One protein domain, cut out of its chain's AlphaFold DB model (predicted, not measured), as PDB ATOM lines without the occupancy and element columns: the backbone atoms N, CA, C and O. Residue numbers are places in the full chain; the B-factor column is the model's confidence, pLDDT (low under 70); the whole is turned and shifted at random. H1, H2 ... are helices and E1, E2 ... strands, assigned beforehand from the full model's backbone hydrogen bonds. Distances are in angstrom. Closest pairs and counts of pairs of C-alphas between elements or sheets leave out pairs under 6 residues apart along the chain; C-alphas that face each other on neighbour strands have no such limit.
ATOM      1  N   GLY A  47     -45.546   9.035  -4.195       94.75
ATOM      2  CA  GLY A  47     -45.402   8.575  -2.811       94.75
ATOM      3  C   GLY A  47     -46.370   7.445  -2.448       94.75
ATOM      4  O   GLY A  47     -45.977   6.499  -1.770       94.75
ATOM      5  N   GLN A  48     -47.607   7.488  -2.955       96.19
ATOM      6  CA  GLN A  48     -48.567   6.394  -2.775       96.19
ATOM      7  C   GLN A  48     -48.088   5.117  -3.468       96.19
ATOM      8  O   GLN A  48     -48.160   4.042  -2.881       96.19
ATOM      9  N   ILE A  49     -47.541   5.238  -4.680       96.56
ATOM     10  CA  ILE A  49     -47.011   4.092  -5.427       96.56
ATOM     11  C   ILE A  49     -45.800   3.482  -4.706       96.56
ATOM     12  O   ILE A  49     -45.707   2.265  -4.602       96.56
ATOM     13  N   GLN A  50     -44.888   4.304  -4.174       97.38
ATOM     14  CA  GLN A  50     -43.743   3.811  -3.398       97.38
ATOM     15  C   GLN A  50     -44.168   3.137  -2.092       97.38
ATOM     16  O   GLN A  50     -43.603   2.114  -1.723       97.38
ATOM     17  N   THR A  51     -45.183   3.678  -1.413       97.56
ATOM     18  CA  THR A  51     -45.730   3.066  -0.192       97.56
ATOM     19  C   THR A  51     -46.320   1.693  -0.505       97.56
ATOM     20  O   THR A  51     -45.960   0.716   0.145       97.56
ATOM     21  N   ALA A  52     -47.128   1.594  -1.564       97.75
ATOM     22  CA  ALA A  52     -47.670   0.319  -2.023       97.75
ATOM     23  C   ALA A  52     -46.560  -0.666  -2.435       97.75
ATOM     24  O   ALA A  52     -46.609  -1.837  -2.076       97.75
ATOM     25  N   ALA A  53     -45.517  -0.199  -3.128       98.19
ATOM     26  CA  ALA A  53     -44.367  -1.031  -3.488       98.19
ATOM     27  C   ALA A  53     -43.630  -1.580  -2.254       98.19
ATOM     28  O   ALA A  53     -43.251  -2.749  -2.236       98.19
ATOM     29  N   LEU A  54     -43.450  -0.754  -1.218       98.38
ATOM     30  CA  LEU A  54     -42.833  -1.165   0.043       98.38
ATOM     31  C   LEU A  54     -43.675  -2.236   0.755       98.38
ATOM     32  O   LEU A  54     -43.130  -3.221   1.245       98.38
ATOM     33  N   GLU A  55     -44.994  -2.051   0.811       98.19
ATOM     34  CA  GLU A  55     -45.924  -3.002   1.429       98.19
ATOM     35  C   GLU A  55     -45.974  -4.338   0.674       98.19
ATOM     36  O   GLU A  55     -45.916  -5.401   1.295       98.19
ATOM     37  N   GLU A  56     -46.011  -4.304  -0.662       98.19
ATOM     38  CA  GLU A  56     -45.948  -5.513  -1.489       98.19
ATOM     39  C   GLU A  56     -44.610  -6.243  -1.313       98.19
ATOM     40  O   GLU A  56     -44.602  -7.462  -1.135       98.19
ATOM     41  N   GLY A  57     -43.488  -5.513  -1.290       98.31
ATOM     42  CA  GLY A  57     -42.159  -6.077  -1.037       98.31
ATOM     43  C   GLY A  57     -42.090  -6.825   0.296       98.31
ATOM     44  O   GLY A  57     -41.708  -7.996   0.327       98.31
ATOM     45  N   LYS A  58     -42.568  -6.195   1.378       98.44
ATOM     46  CA  LYS A  58     -42.677  -6.814   2.710       98.44
ATOM     47  C   LYS A  58     -43.522  -8.086   2.687       98.44
ATOM     48  O   LYS A  58     -43.113  -9.120   3.206       98.44
ATOM     49  N   SER A  59     -44.697  -8.027   2.062       98.12
ATOM     50  CA  SER A  59     -45.614  -9.170   1.955       98.12
ATOM     51  C   SER A  59     -45.021 -10.338   1.158       98.12
ATOM     52  O   SER A  59     -45.283 -11.508   1.455       98.12
ATOM     53  N   ILE A  60     -44.217 -10.053   0.132       98.12
ATOM     54  CA  ILE A  60     -43.499 -11.079  -0.631       98.12
ATOM     55  C   ILE A  60     -42.402 -11.714   0.225       98.12
ATOM     56  O   ILE A  60     -42.376 -12.940   0.307       98.12
ATOM     57  N   VAL A  61     -41.562 -10.923   0.905       97.25
ATOM     58  CA  VAL A  61     -40.509 -11.459   1.793       97.25
ATOM     59  C   VAL A  61     -41.097 -12.357   2.864       97.25
ATOM     60  O   VAL A  61     -40.646 -13.486   3.002       97.25
ATOM     61  N   LEU A  62     -42.158 -11.925   3.549       96.94
ATOM     62  CA  LEU A  62     -42.800 -12.738   4.586       96.94
ATOM     63  C   LEU A  62     -43.246 -14.112   4.064       96.94
ATOM     64  O   LEU A  62     -43.119 -15.120   4.758       96.94
ATOM     65  N   ARG A  63     -43.753 -14.178   2.828       96.50
ATOM     66  CA  ARG A  63     -44.151 -15.449   2.207       96.50
ATOM     67  C   ARG A  63     -42.948 -16.283   1.771       96.50
ATOM     68  O   ARG A  63     -42.968 -17.494   1.967       96.50
ATOM     69  N   LEU A  64     -41.916 -15.654   1.209       94.75
ATOM     70  CA  LEU A  64     -40.667 -16.326   0.840       94.75
ATOM     71  C   LEU A  64     -39.964 -16.911   2.067       94.75
ATOM     72  O   LEU A  64     -39.522 -18.052   2.019       94.75
ATOM     73  N   GLU A  65     -39.925 -16.183   3.180       92.94
ATOM     74  CA  GLU A  65     -39.367 -16.660   4.448       92.94
ATOM     75  C   GLU A  65     -40.209 -17.782   5.059       92.94
ATOM     76  O   GLU A  65     -39.659 -18.745   5.586       92.94
ATOM     77  N   GLY A  66     -41.538 -17.727   4.929       92.69
ATOM     78  CA  GLY A  66     -42.403 -18.846   5.305       92.69
ATOM     79  C   GLY A  66     -42.073 -20.132   4.535       92.69
ATOM     80  O   GLY A  66     -41.985 -21.204   5.134       92.69
ATOM     81  N   ILE A  67     -41.829 -20.025   3.223       91.38
ATOM     82  CA  ILE A  67     -41.374 -21.152   2.393       91.38
ATOM     83  C   ILE A  67     -39.973 -21.590   2.822       91.38
ATOM     84  O   ILE A  67     -39.746 -22.784   3.008       91.38
ATOM     85  N   LEU A  68     -39.057 -20.641   3.034       89.19
ATOM     86  CA  LEU A  68     -37.691 -20.917   3.467       89.19
ATOM     87  C   LEU A  68     -37.666 -21.789   4.720       89.19
ATOM     88  O   LEU A  68     -37.037 -22.840   4.741       89.19
ATOM     89  N   LEU A  69     -38.396 -21.373   5.754       87.50
ATOM     90  CA  LEU A  69     -38.433 -22.057   7.042       87.50
ATOM     91  C   LEU A  69     -39.063 -23.456   6.966       87.50
ATOM     92  O   LEU A  69     -38.840 -24.265   7.862       87.50
ATOM     93  N   SER A  70     -39.838 -23.746   5.916       87.81
ATOM     94  CA  SER A  70     -40.423 -25.071   5.687       87.81
ATOM     95  C   SER A  70     -39.480 -26.063   5.006       87.81
ATOM     96  O   SER A  70     -39.718 -27.265   5.103       87.81
ATOM     97  N   ILE A  71     -38.436 -25.582   4.322       84.62
ATOM     98  CA  ILE A  71     -37.521 -26.435   3.549       84.62
ATOM     99  C   ILE A  71     -36.092 -26.443   4.095       84.62
ATOM    100  O   ILE A  71     -35.385 -27.425   3.896       84.62
ATOM    101  N   ALA A  72     -35.672 -25.369   4.765       83.38
ATOM    102  CA  ALA A  72     -34.280 -25.168   5.132       83.38
ATOM    103  C   ALA A  72     -33.930 -25.772   6.493       83.38
ATOM    104  O   ALA A  72     -34.678 -25.628   7.471       83.38
ATOM    105  N   ASP A  73     -32.735 -26.358   6.602       83.94
ATOM    106  CA  ASP A  73     -32.171 -26.678   7.911       83.94
ATOM    107  C   ASP A  73     -31.687 -25.389   8.582       83.94
ATOM    108  O   ASP A  73     -30.601 -24.872   8.331       83.94
ATOM    109  N   THR A  74     -32.489 -24.878   9.514       81.31
ATOM    110  CA  THR A  74     -32.151 -23.664  10.271       81.31
ATOM    111  C   THR A  74     -30.854 -23.766  11.091       81.31
ATOM    112  O   THR A  74     -30.426 -22.761  11.664       81.31
ATOM    113  N   ASN A  75     -30.252 -24.950  11.266       82.56
ATOM    114  CA  ASN A  75     -28.932 -25.108  11.893       82.56
ATOM    115  C   ASN A  75     -27.784 -24.972  10.888       82.56
ATOM    116  O   ASN A  75     -26.741 -24.431  11.251       82.56
ATOM    117  N   ASN A  76     -27.987 -25.423   9.652       83.88
ATOM    118  CA  ASN A  76     -26.985 -25.436   8.592       83.88
ATOM    119  C   ASN A  76     -27.519 -24.756   7.326       83.88
ATOM    120  O   ASN A  76     -27.516 -25.332   6.245       83.88
ATOM    121  N   PHE A  77     -28.021 -23.533   7.494       84.75
ATOM    122  CA  PHE A  77     -28.657 -22.799   6.413       84.75
ATOM    123  C   PHE A  77     -27.660 -22.463   5.298       84.75
ATOM    124  O   PHE A  77     -26.695 -21.729   5.538       84.75
ATOM    125  N   ASP A  78     -27.954 -22.942   4.090       81.62
ATOM    126  CA  ASP A  78     -27.275 -22.574   2.852       81.62
ATOM    127  C   ASP A  78     -28.258 -21.874   1.904       81.62
ATOM    128  O   ASP A  78     -29.394 -22.291   1.695       81.62
ATOM    129  N   CYS A  79     -27.813 -20.783   1.299       79.56
ATOM    130  CA  CYS A  79     -28.637 -19.959   0.424       79.56
ATOM    131  C   CYS A  79     -28.813 -20.564  -0.965       79.56
ATOM    132  O   CYS A  79     -29.730 -20.185  -1.695       79.56
ATOM    133  N   GLU A  80     -27.983 -21.548  -1.301       79.19
ATOM    134  CA  GLU A  80     -28.161 -22.406  -2.465       79.19
ATOM    135  C   GLU A  80     -29.477 -23.201  -2.401       79.19
ATOM    136  O   GLU A  80     -30.094 -23.442  -3.442       79.19
ATOM    137  N   GLU A  81     -29.984 -23.508  -1.197       72.50
ATOM    138  CA  GLU A  81     -31.282 -24.176  -1.001       72.50
ATOM    139  C   GLU A  81     -32.448 -23.368  -1.598       72.50
ATOM    140  O   GLU A  81     -33.485 -23.926  -1.962       72.50
ATOM    141  N   PHE A  82     -32.272 -22.053  -1.770       79.12
ATOM    142  CA  PHE A  82     -33.306 -21.157  -2.281       79.12
ATOM    143  C   PHE A  82     -33.387 -21.089  -3.812       79.12
ATOM    144  O   PHE A  82     -34.369 -20.569  -4.347       79.12
ATOM    145  N   LYS A  83     -32.397 -21.623  -4.544       77.50
ATOM    146  CA  LYS A  83     -32.322 -21.483  -6.012       77.50
ATOM    147  C   LYS A  83     -33.497 -22.110  -6.761       77.50
ATOM    148  O   LYS A  83     -33.821 -21.673  -7.860       77.50
ATOM    149  N   ASN A  84     -34.145 -23.113  -6.169       78.25
ATOM    150  CA  ASN A  84     -35.191 -23.897  -6.831       78.25
ATOM    151  C   ASN A  84     -36.619 -23.512  -6.423       78.25
ATOM    152  O   ASN A  84     -37.574 -24.143  -6.885       78.25
ATOM    153  N   ILE A  85     -36.800 -22.499  -5.571       85.06
ATOM    154  CA  ILE A  85     -38.138 -22.127  -5.110       85.06
ATOM    155  C   ILE A  85     -38.947 -21.518  -6.243       85.06
ATOM    156  O   ILE A  85     -38.563 -20.542  -6.883       85.06
ATOM    157  N   GLN A  86     -40.130 -22.090  -6.432       86.81
ATOM    158  CA  GLN A  86     -41.149 -21.552  -7.311       86.81
ATOM    159  C   GLN A  86     -42.058 -20.647  -6.489       86.81
ATOM    160  O   GLN A  86     -42.769 -21.105  -5.594       86.81
ATOM    161  N   PHE A  87     -42.046 -19.355  -6.795       92.06
ATOM    162  CA  PHE A  87     -42.922 -18.388  -6.155       92.06
ATOM    163  C   PHE A  87     -43.552 -17.492  -7.213       92.06
ATOM    164  O   PHE A  87     -42.860 -16.903  -8.042       92.06
ATOM    165  N   GLN A  88     -44.882 -17.405  -7.190       91.25
ATOM    166  CA  GLN A  88     -45.651 -16.626  -8.149       91.25
ATOM    167  C   GLN A  88     -46.390 -15.500  -7.443       91.25
ATOM    168  O   GLN A  88     -47.074 -15.693  -6.434       91.25
ATOM    169  N   ASN A  89     -46.269 -14.304  -8.000       95.31
ATOM    170  CA  ASN A  89     -47.004 -13.136  -7.565       95.31
ATOM    171  C   ASN A  89     -47.079 -12.139  -8.728       95.31
ATOM    172  O   ASN A  89     -46.090 -11.930  -9.418       95.31
ATOM    173  N   GLU A  90     -48.244 -11.522  -8.932       95.31
ATOM    174  CA  GLU A  90     -48.492 -10.656 -10.095       95.31
ATOM    175  C   GLU A  90     -47.567  -9.435 -10.172       95.31
ATOM    176  O   GLU A  90     -47.268  -8.973 -11.270       95.31
ATOM    177  N   VAL A  91     -47.116  -8.897  -9.032       97.12
ATOM    178  CA  VAL A  91     -46.234  -7.720  -9.012       97.12
ATOM    179  C   VAL A  91     -44.754  -8.092  -9.029       97.12
ATOM    180  O   VAL A  91     -43.916  -7.233  -9.302       97.12
ATOM    181  N   LEU A  92     -44.425  -9.349  -8.744       97.56
ATOM    182  CA  LEU A  92     -43.059  -9.838  -8.659       97.56
ATOM    183  C   LEU A  92     -42.509 -10.152 -10.049       97.56
ATOM    184  O   LEU A  92     -43.045 -10.995 -10.763       97.56
ATOM    185  N   MET A  93     -41.396  -9.517 -10.401       96.31
ATOM    186  CA  MET A  93     -40.681  -9.802 -11.646       96.31
ATOM    187  C   MET A  93     -39.553 -10.807 -11.432       96.31
ATOM    188  O   MET A  93     -39.378 -11.723 -12.229       96.31
ATOM    189  N   SER A  94     -38.788 -10.640 -10.357       94.81
ATOM    190  CA  SER A  94     -37.731 -11.570  -9.966       94.81
ATOM    191  C   SER A  94     -37.378 -11.394  -8.494       94.81
ATOM    192  O   SER A  94     -37.630 -10.344  -7.898       94.81
ATOM    193  N   PHE A  95     -36.788 -12.427  -7.901       94.62
ATOM    194  CA  PHE A  95     -36.186 -12.346  -6.578       94.62
ATOM    195  C   PHE A  95     -34.878 -13.131  -6.547       94.62
ATOM    196  O   PHE A  95     -34.698 -14.093  -7.294       94.62
ATOM    197  N   LYS A  96     -33.970 -12.708  -5.673       93.31
ATOM    198  CA  LYS A  96     -32.705 -13.373  -5.368       93.31
ATOM    199  C   LYS A  96     -32.469 -13.308  -3.864       93.31
ATOM    200  O   LYS A  96     -32.854 -12.331  -3.216       93.31
ATOM    201  N   LEU A  97     -31.800 -14.323  -3.333       93.56
ATOM    202  CA  LEU A  97     -31.237 -14.294  -1.990       93.56
ATOM    203  C   LEU A  97     -29.718 -14.244  -2.095       93.56
ATOM    204  O   LEU A  97     -29.107 -15.112  -2.713       93.56
ATOM    205  N   PHE A  98     -29.110 -13.243  -1.471       92.00
ATOM    206  CA  PHE A  98     -27.663 -13.126  -1.387       92.00
ATOM    207  C   PHE A  98     -27.193 -13.395   0.033       92.00
ATOM    208  O   PHE A  98     -27.687 -12.773   0.963       92.00
ATOM    209  N   CYS A  99     -26.211 -14.271   0.208       90.44
ATOM    210  CA  CYS A  99     -25.605 -14.543   1.523       90.44
ATOM    211  C   CYS A  99     -24.109 -14.266   1.560       90.44
ATOM    212  O   CYS A  99     -23.512 -14.112   2.620       90.44
ATOM    213  N   GLN A 100     -23.534 -14.099   0.379       85.88
ATOM    214  CA  GLN A 100     -22.208 -13.572   0.150       85.88
ATOM    215  C   GLN A 100     -22.256 -12.684  -1.091       85.88
ATOM    216  O   GLN A 100     -23.220 -12.723  -1.866       85.88
ATOM    217  N   GLN A 101     -21.207 -11.891  -1.287       80.50
ATOM    218  CA  GLN A 101     -21.062 -11.121  -2.513       80.50
ATOM    219  C   GLN A 101     -21.029 -12.072  -3.717       80.50
ATOM    220  O   GLN A 101     -20.292 -13.057  -3.717       80.50
ATOM    221  N   SER A 102     -21.842 -11.779  -4.731       79.75
ATOM    222  CA  SER A 102     -21.978 -12.601  -5.936       79.75
ATOM    223  C   SER A 102     -21.737 -11.754  -7.189       79.75
ATOM    224  O   SER A 102     -22.165 -10.596  -7.227       79.75
ATOM    225  N   PRO A 103     -21.099 -12.307  -8.240       78.00
ATOM    226  CA  PRO A 103     -20.957 -11.619  -9.522       78.00
ATOM    227  C   PRO A 103     -22.305 -11.308 -10.200       78.00
ATOM    228  O   PRO A 103     -22.364 -10.425 -11.049       78.00
ATOM    229  N   GLU A 104     -23.394 -11.978  -9.812       85.69
ATOM    230  CA  GLU A 104     -24.743 -11.773 -10.368       85.69
ATOM    231  C   GLU A 104     -25.473 -10.532  -9.817       85.69
ATOM    232  O   GLU A 104     -26.596 -10.224 -10.242       85.69
ATOM    233  N   MET A 105     -24.870  -9.829  -8.851       92.25
ATOM    234  CA  MET A 105     -25.390  -8.567  -8.329       92.25
ATOM    235  C   MET A 105     -25.191  -7.448  -9.351       92.25
ATOM    236  O   MET A 105     -24.066  -7.163  -9.776       92.25
ATOM    237  N   ASN A 106     -26.273  -6.750  -9.686       92.06
ATOM    238  CA  ASN A 106     -26.178  -5.481 -10.392       92.06
ATOM    239  C   ASN A 106     -25.581  -4.387  -9.485       92.06
ATOM    240  O   ASN A 106     -25.412  -4.562  -8.279       92.06
ATOM    241  N   GLU A 107     -25.267  -3.233 -10.071       93.50
ATOM    242  CA  GLU A 107     -24.618  -2.129  -9.356       93.50
ATOM    243  C   GLU A 107     -25.407  -1.650  -8.124       93.50
ATOM    244  O   GLU A 107     -24.828  -1.447  -7.060       93.50
ATOM    245  N   LYS A 108     -26.738  -1.531  -8.223       95.00
ATOM    246  CA  LYS A 108     -27.581  -1.116  -7.090       95.00
ATOM    247  C   LYS A 108     -27.652  -2.189  -6.010       95.00
ATOM    248  O   LYS A 108     -27.559  -1.860  -4.831       95.00
ATOM    249  N   GLU A 109     -27.799  -3.455  -6.400       95.75
ATOM    250  CA  GLU A 109     -27.772  -4.593  -5.471       95.75
ATOM    251  C   GLU A 109     -26.452  -4.623  -4.692       95.75
ATOM    252  O   GLU A 109     -26.468  -4.777  -3.473       95.75
ATOM    253  N   ARG A 110     -25.324  -4.393  -5.374       95.75
ATOM    254  CA  ARG A 110     -23.994  -4.346  -4.756       95.75
ATOM    255  C   ARG A 110     -23.860  -3.198  -3.758       95.75
ATOM    256  O   ARG A 110     -23.425  -3.430  -2.636       95.75
ATOM    257  N   GLN A 111     -24.295  -1.994  -4.123       95.88
ATOM    258  CA  GLN A 111     -24.270  -0.837  -3.221       95.88
ATOM    259  C   GLN A 111     -25.111  -1.073  -1.958       95.88
ATOM    260  O   GLN A 111     -24.683  -0.741  -0.854       95.88
ATOM    261  N   ILE A 112     -26.299  -1.671  -2.105       96.44
ATOM    262  CA  ILE A 112     -27.158  -2.028  -0.969       96.44
ATOM    263  C   ILE A 112     -26.476  -3.098  -0.111       96.44
ATOM    264  O   ILE A 112     -26.405  -2.949   1.105       96.44
ATOM    265  N   TRP A 113     -25.932  -4.146  -0.734       96.00
ATOM    266  CA  TRP A 113     -25.200  -5.204  -0.042       96.00
ATOM    267  C   TRP A 113     -24.049  -4.643   0.799       96.00
ATOM    268  O   TRP A 113     -23.982  -4.898   2.001       96.00
ATOM    269  N   GLU A 114     -23.182  -3.831   0.195       95.88
ATOM    270  CA  GLU A 114     -22.043  -3.203   0.866       95.88
ATOM    271  C   GLU A 114     -22.487  -2.289   2.012       95.88
ATOM    272  O   GLU A 114     -21.917  -2.348   3.101       95.88
ATOM    273  N   ALA A 115     -23.550  -1.500   1.821       96.69
ATOM    274  CA  ALA A 115     -24.115  -0.677   2.886       96.69
ATOM    275  C   ALA A 115     -24.593  -1.524   4.081       96.69
ATOM    276  O   ALA A 115     -24.365  -1.149   5.231       96.69
ATOM    277  N   TYR A 116     -25.201  -2.687   3.830       96.44
ATOM    278  CA  TYR A 116     -25.659  -3.587   4.894       96.44
ATOM    279  C   TYR A 116     -24.474  -4.220   5.622       96.44
ATOM    280  O   TYR A 116     -24.460  -4.226   6.851       96.44
ATOM    281  N   GLN A 117     -23.459  -4.695   4.890       95.31
ATOM    282  CA  GLN A 117     -22.235  -5.235   5.496       95.31
ATOM    283  C   GLN A 117     -21.524  -4.181   6.359       95.31
ATOM    284  O   GLN A 117     -21.128  -4.463   7.492       95.31
ATOM    285  N   ASN A 118     -21.437  -2.944   5.867       96.69
ATOM    286  CA  ASN A 118     -20.861  -1.829   6.609       96.69
ATOM    287  C   ASN A 118     -21.656  -1.537   7.888       96.69
ATOM    288  O   ASN A 118     -21.061  -1.477   8.965       96.69
ATOM    289  N   ASN A 119     -22.987  -1.443   7.808       97.19
ATOM    290  CA  ASN A 119     -23.833  -1.231   8.985       97.19
ATOM    291  C   ASN A 119     -23.692  -2.369  10.006       97.19
ATOM    292  O   ASN A 119     -23.542  -2.095  11.196       97.19
ATOM    293  N   LEU A 120     -23.653  -3.628   9.559       94.94
ATOM    294  CA  LEU A 120     -23.440  -4.788  10.429       94.94
ATOM    295  C   LEU A 120     -22.095  -4.713  11.165       94.94
ATOM    296  O   LEU A 120     -22.057  -4.890  12.384       94.94
ATOM    297  N   SER A 121     -21.005  -4.389  10.459       95.75
ATOM    298  CA  SER A 121     -19.672  -4.246  11.072       95.75
ATOM    299  C   SER A 121     -19.611  -3.123  12.114       95.75
ATOM    300  O   SER A 121     -18.917  -3.240  13.124       95.75
ATOM    301  N   GLN A 122     -20.400  -2.066  11.913       97.19
ATOM    302  CA  GLN A 122     -20.523  -0.932  12.827       97.19
ATOM    303  C   GLN A 122     -21.603  -1.135  13.902       97.19
ATOM    304  O   GLN A 122     -21.804  -0.253  14.735       97.19
ATOM    305  N   LYS A 123     -22.293  -2.287  13.913       95.69
ATOM    306  CA  LYS A 123     -23.428  -2.593  14.805       95.69
ATOM    307  C   LYS A 123     -24.580  -1.584  14.687       95.69
ATOM    308  O   LYS A 123     -25.288  -1.322  15.660       95.69
ATOM    309  N   LEU A 124     -24.764  -1.016  13.500       95.88
ATOM    310  CA  LEU A 124     -25.886  -0.148  13.169       95.88
ATOM    311  C   LEU A 124     -27.094  -0.985  12.730       95.88
ATOM    312  O   LEU A 124     -26.922  -2.053  12.132       95.88
ATOM    313  N   PRO A 125     -28.324  -0.515  12.997       93.62
ATOM    314  CA  PRO A 125     -29.517  -1.196  12.528       93.62
ATOM    315  C   PRO A 125     -29.567  -1.202  10.997       93.62
ATOM    316  O   PRO A 125     -29.322  -0.192  10.337       93.62
ATOM    317  N   ILE A 126     -29.936  -2.352  10.442       95.12
ATOM    318  CA  ILE A 126     -30.317  -2.515   9.039       95.12
ATOM    319  C   ILE A 126     -31.816  -2.782   8.976       95.12
ATOM    320  O   ILE A 126     -32.382  -3.409   9.870       95.12
ATOM    321  N   GLY A 127     -32.460  -2.292   7.927       95.56
ATOM    322  CA  GLY A 127     -33.894  -2.452   7.721       95.56
ATOM    323  C   GLY A 127     -34.200  -2.626   6.249       95.56
ATOM    324  O   GLY A 127     -33.313  -2.942   5.465       95.56
ATOM    325  N   ASP A 128     -35.449  -2.417   5.876       97.69
ATOM    326  CA  ASP A 128     -35.870  -2.508   4.485       97.69
ATOM    327  C   ASP A 128     -35.362  -1.317   3.671       97.69
ATOM    328  O   ASP A 128     -35.264  -0.192   4.166       97.69
ATOM    329  N   ASN A 129     -35.121  -1.549   2.387       97.88
ATOM    330  CA  ASN A 129     -34.756  -0.518   1.430       97.88
ATOM    331  C   ASN A 129     -35.619  -0.656   0.173       97.88
ATOM    332  O   ASN A 129     -35.785  -1.749  -0.358       97.88
ATOM    333  N   LEU A 130     -36.137   0.465  -0.329       98.00
ATOM    334  CA  LEU A 130     -36.847   0.530  -1.602       98.00
ATOM    335  C   LEU A 130     -36.164   1.562  -2.494       98.00
ATOM    336  O   LEU A 130     -36.054   2.735  -2.139       98.00
ATOM    337  N   GLN A 131     -35.736   1.139  -3.677       96.69
ATOM    338  CA  GLN A 131     -35.134   2.010  -4.677       96.69
ATOM    339  C   GLN A 131     -35.830   1.861  -6.022       96.69
ATOM    340  O   GLN A 131     -36.400   0.825  -6.344       96.69
ATOM    341  N   LYS A 132     -35.758   2.902  -6.846       95.56
ATOM    342  CA  LYS A 132     -36.185   2.816  -8.243       95.56
ATOM    343  C   LYS A 132     -35.117   2.115  -9.071       95.56
ATOM    344  O   LYS A 132     -33.936   2.467  -8.984       95.56
ATOM    345  N   LEU A 133     -35.550   1.188  -9.914       93.88
ATOM    346  CA  LEU A 133     -34.736   0.572 -10.951       93.88
ATOM    347  C   LEU A 133     -35.246   1.100 -12.301       93.88
ATOM    348  O   LEU A 133     -36.198   0.605 -12.890       93.88
ATOM    349  N   GLY A 134     -34.689   2.231 -12.739       91.12
ATOM    350  CA  GLY A 134     -35.216   2.957 -13.896       91.12
ATOM    351  C   GLY A 134     -36.590   3.591 -13.627       91.12
ATOM    352  O   GLY A 134     -36.804   4.206 -12.582       91.12
ATOM    353  N   GLN A 135     -37.500   3.499 -14.603       92.50
ATOM    354  CA  GLN A 135     -38.815   4.164 -14.566       92.50
ATOM    355  C   GLN A 135     -39.979   3.222 -14.235       92.50
ATOM    356  O   GLN A 135     -41.031   3.674 -13.777       92.50
ATOM    357  N   THR A 136     -39.809   1.927 -14.492       95.75
ATOM    358  CA  THR A 136     -40.890   0.932 -14.502       95.75
ATOM    359  C   THR A 136     -40.805  -0.067 -13.360       95.75
ATOM    360  O   THR A 136     -41.752  -0.823 -13.154       95.75
ATOM    361  N   GLU A 137     -39.705  -0.071 -12.614       97.88
ATOM    362  CA  GLU A 137     -39.403  -1.111 -11.641       97.88
ATOM    363  C   GLU A 137     -38.955  -0.512 -10.311       97.88
ATOM    364  O   GLU A 137     -38.368   0.577 -10.237       97.88
ATOM    365  N   PHE A 138     -39.219  -1.263  -9.249       98.25
ATOM    366  CA  PHE A 138     -38.658  -1.019  -7.933       98.25
ATOM    367  C   PHE A 138     -37.781  -2.193  -7.519       98.25
ATOM    368  O   PHE A 138     -38.138  -3.345  -7.736       98.25
ATOM    369  N   LEU A 139     -36.654  -1.880  -6.893       98.31
ATOM    370  CA  LEU A 139     -35.805  -2.817  -6.182       98.31
ATOM    371  C   LEU A 139     -36.112  -2.683  -4.691       98.31
ATOM    372  O   LEU A 139     -35.764  -1.676  -4.071       98.31
ATOM    373  N   TYR A 140     -36.788  -3.681  -4.138       98.62
ATOM    374  CA  TYR A 140     -36.988  -3.830  -2.706       98.62
ATOM    375  C   TYR A 140     -35.933  -4.785  -2.144       98.62
ATOM    376  O   TYR A 140     -35.628  -5.816  -2.747       98.62
ATOM    377  N   SER A 141     -35.369  -4.447  -0.991       98.25
ATOM    378  CA  SER A 141     -34.380  -5.271  -0.307       98.25
ATOM    379  C   SER A 141     -34.671  -5.349   1.181       98.25
ATOM    380  O   SER A 141     -35.059  -4.352   1.788       98.25
ATOM    381  N   ALA A 142     -34.465  -6.528   1.764       98.19
ATOM    382  CA  ALA A 142     -34.717  -6.782   3.178       98.19
ATOM    383  C   ALA A 142     -33.668  -7.745   3.755       98.19
ATOM    384  O   ALA A 142     -33.247  -8.673   3.059       98.19
ATOM    385  N   PRO A 143     -33.225  -7.545   5.007       96.88
ATOM    386  CA  PRO A 143     -32.296  -8.459   5.652       96.88
ATOM    387  C   PRO A 143     -32.995  -9.770   6.032       96.88
ATOM    388  O   PRO A 143     -34.064  -9.751   6.631       96.88
ATOM    389  N   LEU A 144     -32.354 -10.900   5.743       94.56
ATOM    390  CA  LEU A 144     -32.782 -12.217   6.203       94.56
ATOM    391  C   LEU A 144     -32.130 -12.525   7.553       94.56
ATOM    392  O   LEU A 144     -30.899 -12.543   7.670       94.56
ATOM    393  N   TYR A 145     -32.956 -12.851   8.545       92.62
ATOM    394  CA  TYR A 145     -32.506 -13.333   9.846       92.62
ATOM    395  C   TYR A 145     -32.979 -14.762  10.096       92.62
ATOM    396  O   TYR A 145     -34.163 -15.065   9.994       92.62
ATOM    397  N   ILE A 146     -32.061 -15.628  10.520       89.94
ATOM    398  CA  ILE A 146     -32.383 -16.974  11.011       89.94
ATOM    399  C   ILE A 146     -31.781 -17.108  12.400       89.94
ATOM    400  O   ILE A 146     -30.585 -16.884  12.582       89.94
ATOM    401  N   LYS A 147     -32.614 -17.446  13.393       89.06
ATOM    402  CA  LYS A 147     -32.216 -17.521  14.813       89.06
ATOM    403  C   LYS A 147     -31.501 -16.243  15.287       89.06
ATOM    404  O   LYS A 147     -30.459 -16.307  15.934       89.06
ATOM    405  N   ASN A 148     -32.052 -15.081  14.927       89.56
ATOM    406  CA  ASN A 148     -31.508 -13.743  15.214       89.56
ATOM    407  C   ASN A 148     -30.100 -13.468  14.654       89.56
ATOM    408  O   ASN A 148     -29.460 -12.496  15.047       89.56
ATOM    409  N   GLN A 149     -29.615 -14.289  13.725       90.44
ATOM    410  CA  GLN A 149     -28.359 -14.054  13.026       90.44
ATOM    411  C   GLN A 149     -28.655 -13.597  11.606       90.44
ATOM    412  O   GLN A 149     -29.465 -14.217  10.917       90.44
ATOM    413  N   TYR A 150     -28.002 -12.516  11.180       92.31
ATOM    414  CA  TYR A 150     -28.048 -12.081   9.790       92.31
ATOM    415  C   TYR A 150     -27.488 -13.196   8.907       92.31
ATOM    416  O   TYR A 150     -26.366 -13.659   9.129       92.31
ATOM    417  N   ARG A 151     -28.279 -13.643   7.934       92.00
ATOM    418  CA  ARG A 151     -27.890 -14.697   6.991       92.00
ATOM    419  C   ARG A 151     -27.767 -14.204   5.564       92.00
ATOM    420  O   ARG A 151     -27.033 -14.813   4.797       92.00
ATOM    421  N   GLY A 152     -28.438 -13.114   5.210       93.19
ATOM    422  CA  GLY A 152     -28.396 -12.623   3.845       93.19
ATOM    423  C   GLY A 152     -29.291 -11.426   3.577       93.19
ATOM    424  O   GLY A 152     -29.841 -10.809   4.486       93.19
ATOM    425  N   LEU A 153     -29.425 -11.118   2.296       95.50
ATOM    426  CA  LEU A 153     -30.167 -10.000   1.748       95.50
ATOM    427  C   LEU A 153     -31.123 -10.512   0.675       95.50
ATOM    428  O   LEU A 153     -30.694 -11.052  -0.348       95.50
ATOM    429  N   TRP A 154     -32.412 -10.283   0.886       96.19
ATOM    430  CA  TRP A 154     -33.406 -10.385  -0.168       96.19
ATOM    431  C   TRP A 154     -33.217  -9.249  -1.166       96.19
ATOM    432  O   TRP A 154     -33.114  -8.087  -0.776       96.19
ATOM    433  N   SER A 155     -33.216  -9.584  -2.451       96.50
ATOM    434  CA  SER A 155     -33.307  -8.639  -3.561       96.50
ATOM    435  C   SER A 155     -34.538  -8.985  -4.382       96.50
ATOM    436  O   SER A 155     -34.622 -10.080  -4.932       96.50
ATOM    437  N   ILE A 156     -35.518  -8.086  -4.427       97.38
ATOM    438  CA  ILE A 156     -36.818  -8.314  -5.056       97.38
ATOM    439  C   ILE A 156     -37.094  -7.193  -6.050       97.38
ATOM    440  O   ILE A 156     -37.132  -6.018  -5.684       97.38
ATOM    441  N   VAL A 157     -37.334  -7.563  -7.306       97.88
ATOM    442  CA  VAL A 157     -37.721  -6.629  -8.362       97.88
ATOM    443  C   VAL A 157     -39.234  -6.662  -8.538       97.88
ATOM    444  O   VAL A 157     -39.825  -7.710  -8.809       97.88
ATOM    445  N   LEU A 158     -39.857  -5.497  -8.389       98.50
ATOM    446  CA  LEU A 158     -41.301  -5.303  -8.462       98.50
ATOM    447  C   LEU A 158     -41.681  -4.466  -9.683       98.50
ATOM    448  O   LEU A 158     -41.066  -3.432  -9.958       98.50
ATOM    449  N   SER A 159     -42.759  -4.855 -10.358       98.31
ATOM    450  CA  SER A 159     -43.342  -4.095 -11.463       98.31
ATOM    451  C   SER A 159     -44.171  -2.921 -10.945       98.31
ATOM    452  O   SER A 159     -45.242  -3.102 -10.359       98.31
ATOM    453  N   LYS A 160     -43.737  -1.688 -11.240       97.56
ATOM    454  CA  LYS A 160     -44.504  -0.470 -10.923       97.56
ATOM    455  C   LYS A 160     -45.878  -0.485 -11.587       97.56
ATOM    456  O   LYS A 160     -46.853  -0.029 -10.995       97.56
ATOM    457  N   LYS A 161     -45.960  -1.004 -12.815       96.69
ATOM    458  CA  LYS A 161     -47.211  -1.086 -13.579       96.69
ATOM    459  C   LYS A 161     -48.233  -1.973 -12.869       96.69
ATOM    460  O   LYS A 161     -49.386  -1.575 -12.740       96.69
ATOM    461  N   GLU A 162     -47.812  -3.149 -12.414       97.62
ATOM    462  CA  GLU A 162     -48.713  -4.105 -11.763       97.62
ATOM    463  C   GLU A 162     -49.130  -3.627 -10.368       97.62
ATOM    464  O   GLU A 162     -50.293  -3.778 -10.000       97.62
ATOM    465  N   ILE A 163     -48.239  -2.937  -9.644       96.69
ATOM    466  CA  ILE A 163     -48.594  -2.240  -8.396       96.69
ATOM    467  C   ILE A 163     -49.697  -1.211  -8.657       96.69
ATOM    468  O   ILE A 163     -50.741  -1.246  -8.014       96.69
ATOM    469  N   VAL A 164     -49.509  -0.332  -9.647       95.00
ATOM    470  CA  VAL A 164     -50.506   0.687 -10.017       95.00
ATOM    471  C   VAL A 164     -51.831   0.061 -10.457       95.00
ATOM    472  O   VAL A 164     -52.881   0.624 -10.171       95.00
ATOM    473  N   ARG A 165     -51.810  -1.096 -11.133       93.44
ATOM    474  CA  ARG A 165     -53.029  -1.806 -11.557       93.44
ATOM    475  C   ARG A 165     -53.844  -2.343 -10.374       93.44
ATOM    476  O   ARG A 165     -55.058  -2.472 -10.500       93.44
ATOM    477  N   LYS A 166     -53.187  -2.693  -9.265       91.56
ATOM    478  CA  LYS A 166     -53.811  -3.308  -8.084       91.56
ATOM    479  C   LYS A 166     -54.404  -2.281  -7.101       91.56
ATOM    480  O   LYS A 166     -55.230  -2.661  -6.275       91.56
ATOM    481  N   MET A 167     -53.980  -1.015  -7.185       88.56
ATOM    482  CA  MET A 167     -54.434   0.113  -6.347       88.56
ATOM    483  C   MET A 167     -55.756   0.728  -6.825       88.56
ATOM    484  O   MET A 167     -56.570   1.125  -5.956       88.56
TER     485      MET A 167
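Overview. This is residues 47 to 167 of the 167 residues of an uncharacterized protein of Thermoflexibacter ruber (UniProt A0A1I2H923). A twisted sheet of four strands forms the middle layer, with the long helix H1 running slantwise over one face and H3 over the other face. H4 sits beside the strands at one end of the sheet and meets the first part of H1, while the very short H2 only grazes the sheet near E1. The printed part has 121 residues, with four named helices and four named strands in the order H1, H2, E1, H3, E2, E3, E4, H4; the class is mixed, helices and strands. The sheet's order is E1, E4, E3, E2, all antiparallel. The whole is compact, with a radius of gyration of the C-alphas of 14.2 A and spans of 41 by 32 by 25 A.

Arrangement. E2, residues 129 to 133, E3, residues 137 to 146, and E4, residues 149 to 159, form a meander, each strand the antiparallel neighbour of the one before. E2 and E3 are a hairpin, with N 131 and O 139 within hydrogen-bond range at 2.8 A. E3 and E4 are also a hairpin, with N 156 and O 140 at 2.8 A. E1, residues 92 to 98, is an edge strand antiparallel to E4, with N 96 and O 155 at 2.8 A; E2 is the other edge strand. H1, residues 47 to 71, is on the sheet at a height of 7.2 A, over E4, E3 and E2. It runs slantwise to the strands, at 51 degrees to E4 on the local plane; its closest C-alphas to E3 are those of Gly 57 and Tyr 140, 5.9 A apart. H3, residues 107 to 121, is on the opposite face at a height of 9.3 A, over E4 and E3. It only just runs along the strands, at 29 degrees to E3 on the local plane; its closest C-alphas to E4 are those of Glu 109 and Ser 155, 7.1 A apart. The three layers are H1, the sheet and H3, with helices on both faces of the sheet. H4, residues 160 to 166, stands at the sheet's level. It touches H1 with residues 49 to 53 of H1 alone, about perpendicular at 88 degrees; the closest C-alphas are those of Ala 53 and Ile 163, 6.6 A apart. H2, residues 79 to 82, only grazes the sheet, and its closest C-alphas to E1 are those of Cys 79 and Leu 97, 6.7 A apart. In H1, H3 and H4 every O i to N i+4 pair is within hydrogen-bond range; H2 is too short for such a pair.

Along the chain. H1 begins at C-alpha 47 (-45.402, 8.575, -2.811) and is 36.4 A long. E4 measures 30.4 A, E3 28.5 A, H3 21.1 A, E1 17.3 A, E2 12.4 A, H4 10.1 A and H2 5.5 A. E4 begins at C-alpha 149 (-28.359, -14.054, 13.026), and H4 ends at C-alpha 166 (-53.811, -3.308, -8.084).

Size, cuts and confidence. The two C-alphas farthest apart, those of Asn 75 and Arg 165, are 40.9 A apart. The printed part has no cut and no long link. The mean pLDDT of the printed part is 92.8, and no printed residue is under 70.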